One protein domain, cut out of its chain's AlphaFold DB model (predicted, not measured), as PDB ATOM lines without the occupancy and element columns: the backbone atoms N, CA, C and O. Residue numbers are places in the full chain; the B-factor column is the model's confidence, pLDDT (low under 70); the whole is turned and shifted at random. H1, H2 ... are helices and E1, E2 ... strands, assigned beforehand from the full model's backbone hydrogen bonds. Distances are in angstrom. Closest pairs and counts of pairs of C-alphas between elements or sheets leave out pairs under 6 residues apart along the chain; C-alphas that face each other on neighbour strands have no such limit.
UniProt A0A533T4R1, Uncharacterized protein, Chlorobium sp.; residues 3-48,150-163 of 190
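This is residues 3 to 48 and 150 to 163 of the 190 residues of an uncharacterized protein of Chlorobium sp. (UniProt A0A533T4R1). A small sheet of three parallel strands, E2, E1 and E3, has one helix over each face: H1 covers one face on the side of the edge strand E2, and H2 covers the other. The outline is elongated, with H1 toward one end of the long axis and the two printed ends at the cut, Pro 48 and Thr 150, toward the other. The printed part has 60 residues with two named helices and three named strands, in the order E1, H1, E2, H2, E3, and its class is mixed, helices and strands. It is only just compact, close to loose, with a radius of gyration of the C-alphas of 12.5 A, and it spans 37 by 22 by 15 A.

E1 holds residues 3 to 6, and its first C-alpha, that of His 3, is at (215.467, 251.271, 245.416). H1 holds residues 10 to 22 and measures 18.4 A from first to last C-alpha, ending with C-alpha 22 at (231.048, 246.041, 239.438). E2 holds residues 29 to 32, 10.0 A long. H2 holds residues 34 to 42, 12.3 A long. E3 holds residues 158 to 162, 13.0 A long, ending with C-alpha 162 at (211.180, 243.453, 239.920).

The sheet runs E2, E1, E3, with E1 as its inner strand. E2 and E1 are parallel, their directions at 21 degrees, and N 30 and O 3 are within hydrogen-bond range at 2.8 A. E1 and E3 are parallel at 37 degrees, with N 4 and O 159 at 2.9 A. E1, H1 and E2 form a strand-helix-strand unit, two parallel neighbour strands with a helix between, and its crossover is right-handed. H1 is on the sheet at a height of 8.3 A, over E2 and along the strands, at 7 degrees to E2 on the local plane; the closest C-alphas of H1 and E2 are those of Ala 13 and Gly 32, 5.1 A apart. H2 is on the opposite face at a height of 9.2 A, over E2 and only just over E1, where 3 of its C-alphas fall. The closest C-alphas of H2 and E1 are those of Trp 34 and Leu 6, 6.8 A apart. The sheet and its two helices make three layers, and H1 and H2 are apart. In both helices every O i to N i+4 pair is within hydrogen-bond range.

The two C-alphas farthest apart are those of Ala 22 and Pro 48, at 39.0 A. Residues 49 to 149 are cut out, and C-alphas 48 and 150 are 12.1 A apart across the cut, which lies in the link from H2 to E3. The links E1 to H1 and E2 to H2 are tight, and H1 to E2 is short. The mean pLDDT of the printed part is 85.6, and Asn 163 is its one residue under 70.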
ATOM      1  N   HIS A   3     215.868 252.201 246.466       88.81
ATOM      2  CA  HIS A   3     215.467 251.271 245.416       88.81
ATOM      3  C   HIS A   3     215.755 249.837 245.860       88.81
ATOM      4  O   HIS A   3     216.907 249.486 246.095       88.81
ATOM      5  N   PHE A   4     214.724 249.002 245.970       90.12
ATOM      6  CA  PHE A   4     214.880 247.587 246.297       90.12
ATOM      7  C   PHE A   4     214.693 246.727 245.042       90.12
ATOM      8  O   PHE A   4     213.611 246.728 244.449       90.12
ATOM      9  N   LEU A   5     215.731 245.993 244.643       90.75
ATOM     10  CA  LEU A   5     215.691 245.019 243.553       90.75
ATOM     11  C   LEU A   5     215.320 243.647 244.119       90.75
ATOM     12  O   LEU A   5     216.130 243.016 244.801       90.75
ATOM     13  N   LEU A   6     214.098 243.196 243.827       91.12
ATOM     14  CA  LEU A   6     213.581 241.919 244.315       91.12
ATOM     15  C   LEU A   6     214.073 240.757 243.448       91.12
ATOM     16  O   LEU A   6     213.802 240.719 242.244       91.12
ATOM     17  N   THR A   7     214.736 239.788 244.074       90.00
ATOM     18  CA  THR A   7     215.221 238.551 243.449       90.00
ATOM     19  C   THR A   7     214.463 237.322 243.964       90.00
ATOM     20  O   THR A   7     213.953 237.346 245.084       90.00
ATOM     21  N   PRO A   8     214.384 236.233 243.175       86.44
ATOM     22  CA  PRO A   8     213.654 235.029 243.581       86.44
ATOM     23  C   PRO A   8     214.279 234.335 244.799       86.44
ATOM     24  O   PRO A   8     213.562 233.814 245.644       86.44
ATOM     25  N   ASP A   9     215.606 234.350 244.910       86.69
ATOM     26  CA  ASP A   9     216.346 233.669 245.967       86.69
ATOM     27  C   ASP A   9     217.637 234.417 246.339       86.69
ATOM     28  O   ASP A   9     218.069 235.360 245.661       86.69
ATOM     29  N   SER A  10     218.276 233.978 247.425       86.06
ATOM     30  CA  SER A  10     219.517 234.571 247.936       86.06
ATOM     31  C   SER A  10     220.699 234.397 246.979       86.06
ATOM     32  O   SER A  10     221.591 235.247 246.945       86.06
ATOM     33  N   SER A  11     220.723 233.329 246.172       87.75
ATOM     34  CA  SER A  11     221.808 233.124 245.208       87.75
ATOM     35  C   SER A  11     221.722 234.126 244.051       87.75
ATOM     36  O   SER A  11     222.736 234.730 243.683       87.75
ATOM     37  N   SER A  12     220.515 234.395 243.538       87.69
ATOM     38  CA  SER A  12     220.279 235.456 242.554       87.69
ATOM     39  C   SER A  12     220.561 236.838 243.138       87.69
ATOM     40  O   SER A  12     221.181 237.662 242.463       87.69
ATOM     41  N   ALA A  13     220.197 237.073 244.407       89.00
ATOM     42  CA  ALA A  13     220.537 238.307 245.114       89.00
ATOM     43  C   ALA A  13     222.051 238.538 245.126       89.00
ATOM     44  O   ALA A  13     222.516 239.623 244.788       89.00
ATOM     45  N   LEU A  14     222.839 237.514 245.465       88.31
ATOM     46  CA  LEU A  14     224.295 237.615 245.518       88.31
ATOM     47  C   LEU A  14     224.907 237.929 244.146       88.31
ATOM     48  O   LEU A  14     225.806 238.765 244.053       88.31
ATOM     49  N   LYS A  15     224.417 237.286 243.079       89.19
ATOM     50  CA  LYS A  15     224.864 237.568 241.704       89.19
ATOM     51  C   LYS A  15     224.587 239.019 241.322       89.19
ATOM     52  O   LYS A  15     225.487 239.706 240.849       89.19
ATOM     53  N   LEU A  16     223.375 239.500 241.585       88.31
ATOM     54  CA  LEU A  16     222.984 240.866 241.254       88.31
ATOM     55  C   LEU A  16     223.722 241.903 242.120       88.31
ATOM     56  O   LEU A  16     224.171 242.914 241.589       88.31
ATOM     57  N   LYS A  17     223.966 241.624 243.410       89.62
ATOM     58  CA  LYS A  17     224.834 242.447 244.280       89.62
ATOM     59  C   LYS A  17     226.231 242.620 243.671       89.62
ATOM     60  O   LYS A  17     226.755 243.730 243.662       89.62
ATOM     61  N   ARG A  18     226.822 241.545 243.131       89.44
ATOM     62  CA  ARG A  18     228.139 241.595 242.468       89.44
ATOM     63  C   ARG A  18     228.121 242.441 241.197       89.44
ATOM     64  O   ARG A  18     229.053 243.210 240.997       89.44
ATOM     65  N   LEU A  19     227.076 242.330 240.375       87.88
ATOM     66  CA  LEU A  19     226.927 243.152 239.167       87.88
ATOM     67  C   LEU A  19     226.805 244.642 239.510       87.88
ATOM     68  O   LEU A  19     227.560 245.452 238.985       87.88
ATOM     69  N   VAL A  20     225.938 244.992 240.464       87.31
ATOM     70  CA  VAL A  20     225.768 246.383 240.924       87.31
ATOM     71  C   VAL A  20     227.071 246.947 241.497       87.31
ATOM     72  O   VAL A  20     227.405 248.107 241.257       87.31
ATOM     73  N   ALA A  21     227.829 246.138 242.242       87.50
ATOM     74  CA  ALA A  21     229.137 246.542 242.753       87.50
ATOM     75  C   ALA A  21     230.163 246.761 241.627       87.50
ATOM     76  O   ALA A  21     230.943 247.708 241.695       87.50
ATOM     77  N   ALA A  22     230.148 245.922 240.585       86.56
ATOM     78  CA  ALA A  22     231.048 246.041 239.438       86.56
ATOM     79  C   ALA A  22     230.767 247.291 238.580       86.56
ATOM     80  O   ALA A  22     231.697 247.880 238.041       86.56
ATOM     81  N   GLU A  23     229.511 247.738 238.504       83.56
ATOM     82  CA  GLU A  23     229.093 248.954 237.782       83.56
ATOM     83  C   GLU A  23     229.338 250.264 238.560       83.56
ATOM     84  O   GLU A  23     228.840 251.326 238.185       83.56
ATOM     85  N   GLY A  24     230.117 250.211 239.644       77.25
ATOM     86  CA  GLY A  24     230.524 251.386 240.420       77.25
ATOM     87  C   GLY A  24     229.804 251.558 241.755       77.25
ATOM     88  O   GLY A  24     230.133 252.490 242.481       77.25
ATOM     89  N   GLY A  25     228.886 250.653 242.113       71.62
ATOM     90  CA  GLY A  25     228.179 250.668 243.392       71.62
ATOM     91  C   GLY A  25     227.201 251.842 243.524       71.62
ATOM     92  O   GLY A  25     227.514 252.998 243.260       71.62
ATOM     93  N   ARG A  26     225.978 251.558 243.969       76.56
ATOM     94  CA  ARG A  26     224.979 252.593 244.260       76.56
ATOM     95  C   ARG A  26     224.543 252.482 245.711       76.56
ATOM     96  O   ARG A  26     224.146 251.409 246.153       76.56
ATOM     97  N   THR A  27     224.644 253.579 246.457       77.69
ATOM     98  CA  THR A  27     224.331 253.622 247.897       77.69
ATOM     99  C   THR A  27     222.830 253.629 248.185       77.69
ATOM    100  O   THR A  27     222.418 253.351 249.309       77.69
ATOM    101  N   ASP A  28     222.005 253.913 247.179       85.56
ATOM    102  CA  ASP A  28     220.545 253.943 247.248       85.56
ATOM    103  C   ASP A  28     219.880 252.650 246.746       85.56
ATOM    104  O   ASP A  28     218.651 252.556 246.770       85.56
ATOM    105  N   VAL A  29     220.663 251.646 246.328       87.12
ATOM    106  CA  VAL A  29     220.164 250.364 245.815       87.12
ATOM    107  C   VAL A  29     220.404 249.246 246.824       87.12
ATOM    108  O   VAL A  29     221.533 248.946 247.203       87.12
ATOM    109  N   ILE A  30     219.324 248.575 247.214       89.75
ATOM    110  CA  ILE A  30     219.348 247.338 247.991       89.75
ATOM    111  C   ILE A  30     218.900 246.207 247.074       89.75
ATOM    112  O   ILE A  30     217.923 246.331 246.343       89.75
ATOM    113  N   VAL A  31     219.613 245.090 247.111       90.50
ATOM    114  CA  VAL A  31     219.259 243.880 246.370       90.50
ATOM    115  C   VAL A  31     218.919 242.801 247.378       90.50
ATOM    116  O   VAL A  31     219.709 242.569 248.296       90.50
ATOM    117  N   GLY A  32     217.798 242.113 247.198       90.62
ATOM    118  CA  GLY A  32     217.464 241.013 248.085       90.62
ATOM    119  C   GLY A  32     216.266 240.178 247.670       90.62
ATOM    120  O   GLY A  32     215.512 240.508 246.756       90.62
ATOM    121  N   SER A  33     216.117 239.074 248.381       90.44
ATOM    122  CA  SER A  33     214.994 238.148 248.307       90.44
ATOM    123  C   SER A  33     213.766 238.671 249.059       90.44
ATOM    124  O   SER A  33     213.818 239.693 249.747       90.44
ATOM    125  N   TRP A  34     212.646 237.955 248.947       86.31
ATOM    126  CA  TRP A  34     211.410 238.299 249.655       86.31
ATOM    127  C   TRP A  34     211.575 238.393 251.190       86.31
ATOM    128  O   TRP A  34     211.160 239.403 251.754       86.31
ATOM    129  N   PRO A  35     212.241 237.450 251.890       85.38
ATOM    130  CA  PRO A  35     212.502 237.600 253.325       85.38
ATOM    131  C   PRO A  35     213.306 238.859 253.676       85.38
ATOM    132  O   PRO A  35     212.977 239.563 254.630       85.38
ATOM    133  N   GLU A  36     214.336 239.184 252.886       88.50
ATOM    134  CA  GLU A  36     215.128 240.406 253.088       88.50
ATOM    135  C   GLU A  36     214.260 241.655 252.879       88.50
ATOM    136  O   GLU A  36     214.357 242.615 253.646       88.50
ATOM    137  N   LEU A  37     213.358 241.628 251.892       88.69
ATOM    138  CA  LEU A  37     212.396 242.698 251.663       88.69
ATOM    139  C   LEU A  37     211.506 242.943 252.881       88.69
ATOM    140  O   LEU A  37     211.318 244.095 253.262       88.69
ATOM    141  N   LEU A  38     210.987 241.886 253.511       87.00
ATOM    142  CA  LEU A  38     210.152 242.013 254.707       87.00
ATOM    143  C   LEU A  38     210.918 242.632 255.876       87.00
ATOM    144  O   LEU A  38     210.387 243.511 256.552       87.00
ATOM    145  N   VAL A  39     212.181 242.245 256.078       87.56
ATOM    146  CA  VAL A  39     213.047 242.844 257.107       87.56
ATOM    147  C   VAL A  39     213.243 244.339 256.843       87.56
ATOM    148  O   VAL A  39     213.060 245.168 257.738       87.56
ATOM    149  N   HIS A  40     213.576 244.711 255.607       87.88
ATOM    150  CA  HIS A  40     213.757 246.112 255.233       87.88
ATOM    151  C   HIS A  40     212.450 246.913 255.289       87.88
ATOM    152  O   HIS A  40     212.466 248.069 255.716       87.88
ATOM    153  N   GLY A  41     211.331 246.304 254.901       86.94
ATOM    154  CA  GLY A  41     209.992 246.867 255.013       86.94
ATOM    155  C   GLY A  41     209.651 247.169 256.467       86.94
ATOM    156  O   GLY A  41     209.380 248.319 256.790       86.94
ATOM    157  N   ARG A  42     209.788 246.187 257.366       86.56
ATOM    158  CA  ARG A  42     209.528 246.339 258.807       86.56
ATOM    159  C   ARG A  42     210.350 247.478 259.416       86.56
ATOM    160  O   ARG A  42     209.808 248.311 260.130       86.56
ATOM    161  N   ASN A  43     211.630 247.573 259.055       87.50
ATOM    162  CA  ASN A  43     212.535 248.628 259.527       87.50
ATOM    163  C   ASN A  43     212.264 250.014 258.912       87.50
ATOM    164  O   ASN A  43     212.847 251.008 259.347       87.50
ATOM    165  N   SER A  44     211.427 250.092 257.877       87.56
ATOM    166  CA  SER A  44     211.048 251.351 257.229       87.56
ATOM    167  C   SER A  44     209.811 251.992 257.859       87.56
ATOM    168  O   SER A  44     209.503 253.132 257.513       87.56
ATOM    169  N   TYR A  45     209.143 251.307 258.791       87.50
ATOM    170  CA  TYR A  45     207.956 251.789 259.493       87.50
ATOM    171  C   TYR A  45     208.140 251.745 261.011       87.50
ATOM    172  O   TYR A  45     208.839 250.889 261.552       87.50
ATOM    173  N   ILE A  46     207.457 252.647 261.711       86.62
ATOM    174  CA  ILE A  46     207.238 252.531 263.154       86.62
ATOM    175  C   ILE A  46     206.035 251.606 263.359       86.62
ATOM    176  O   ILE A  46     204.882 252.028 263.241       86.62
ATOM    177  N   LEU A  47     206.314 250.330 263.620       83.00
ATOM    178  CA  LEU A  47     205.300 249.296 263.824       83.00
ATOM    179  C   LEU A  47     205.090 249.017 265.320       83.00
ATOM    180  O   LEU A  47     206.031 249.169 266.104       83.00
ATOM    181  N   PRO A  48     203.869 248.633 265.738       78.12
ATOM    182  CA  PRO A  48     203.629 248.185 267.106       78.12
ATOM    183  C   PRO A  48     204.490 246.955 267.429       78.12
ATOM    184  O   PRO A  48     204.814 246.164 266.542       78.12
ATOM    185  N   THR A 150     200.041 253.281 258.206       83.69
ATOM    186  CA  THR A 150     199.718 254.538 257.540       83.69
ATOM    187  C   THR A 150     200.996 255.247 257.071       83.69
ATOM    188  O   THR A 150     202.059 255.079 257.687       83.69
ATOM    189  N   PRO A 151     200.933 256.065 256.003       81.31
ATOM    190  CA  PRO A 151     202.106 256.749 255.464       81.31
ATOM    191  C   PRO A 151     202.843 257.619 256.491       81.31
ATOM    192  O   PRO A 151     204.062 257.753 256.401       81.31
ATOM    193  N   GLU A 152     202.152 258.156 257.499       85.38
ATOM    194  CA  GLU A 152     202.742 259.002 258.546       85.38
ATOM    195  C   GLU A 152     203.705 258.236 259.464       85.38
ATOM    196  O   GLU A 152     204.545 258.843 260.126       85.38
ATOM    197  N   ARG A 153     203.620 256.901 259.496       83.88
ATOM    198  CA  ARG A 153     204.533 256.035 260.261       83.88
ATOM    199  C   ARG A 153     205.762 255.609 259.460       83.88
ATOM    200  O   ARG A 153     206.574 254.829 259.961       83.88
ATOM    201  N   THR A 154     205.901 256.092 258.226       86.06
ATOM    202  CA  THR A 154     207.013 255.753 257.336       86.06
ATOM    203  C   THR A 154     208.263 256.532 257.733       86.06
ATOM    204  O   THR A 154     208.304 257.756 257.648       86.06
ATOM    205  N   ILE A 155     209.323 255.820 258.103       86.69
ATOM    206  CA  ILE A 155     210.655 256.383 258.361       86.69
ATOM    207  C   ILE A 155     211.408 256.562 257.037       86.69
ATOM    208  O   ILE A 155     212.166 257.517 256.863       86.69
ATOM    209  N   ARG A 156     211.237 255.627 256.089       83.44
ATOM    210  CA  ARG A 156     211.936 255.636 254.794       83.44
ATOM    211  C   ARG A 156     211.038 255.170 253.655       83.44
ATOM    212  O   ARG A 156     210.473 254.086 253.709       83.44
ATOM    213  N   SER A 157     210.984 255.947 252.575       83.69
ATOM    214  CA  SER A 157     210.289 255.535 251.351       83.69
ATOM    215  C   SER A 157     211.134 254.557 250.534       83.69
ATOM    216  O   SER A 157     212.286 254.854 250.185       83.69
ATOM    217  N   MET A 158     210.530 253.424 250.181       84.94
ATOM    218  CA  MET A 158     211.133 252.371 249.368       84.94
ATOM    219  C   MET A 158     210.350 252.188 248.070       84.94
ATOM    220  O   MET A 158     209.121 252.179 248.076       84.94
ATOM    221  N   ARG A 159     211.059 252.040 246.951       85.69
ATOM    222  CA  ARG A 159     210.479 251.660 245.663       85.69
ATOM    223  C   ARG A 159     210.963 250.273 245.287       85.69
ATOM    224  O   ARG A 159     212.166 250.031 245.228       85.69
ATOM    225  N   PHE A 160     210.013 249.402 244.987       82.56
ATOM    226  CA  PHE A 160     210.279 248.029 244.587       82.56
ATOM    227  C   PHE A 160     210.412 247.948 243.073       82.56
ATOM    228  O   PHE A 160     209.575 248.467 242.333       82.56
ATOM    229  N   LEU A 161     211.470 247.295 242.616       81.88
ATOM    230  CA  LEU A 161     211.692 246.991 241.216       81.88
ATOM    231  C   LEU A 161     211.838 245.476 241.109       81.88
ATOM    232  O   LEU A 161     212.687 244.870 241.766       81.88
ATOM    233  N   LYS A 162     210.986 244.854 240.290       75.38
ATOM    234  CA  LYS A 162     211.180 243.453 239.920       75.38
ATOM    235  C   LYS A 162     212.507 243.362 239.178       75.38
ATOM    236  O   LYS A 162     212.758 244.199 238.312       75.38
ATOM    237  N   ASN A 163     213.339 242.382 239.532       65.56
ATOM    238  CA  ASN A 163     214.610 242.166 238.856       65.56
ATOM    239  C   ASN A 163     214.404 242.172 237.322       65.56
ATOM    240  O   ASN A 163     213.686 241.302 236.817       65.56
TER     241      ASN A 163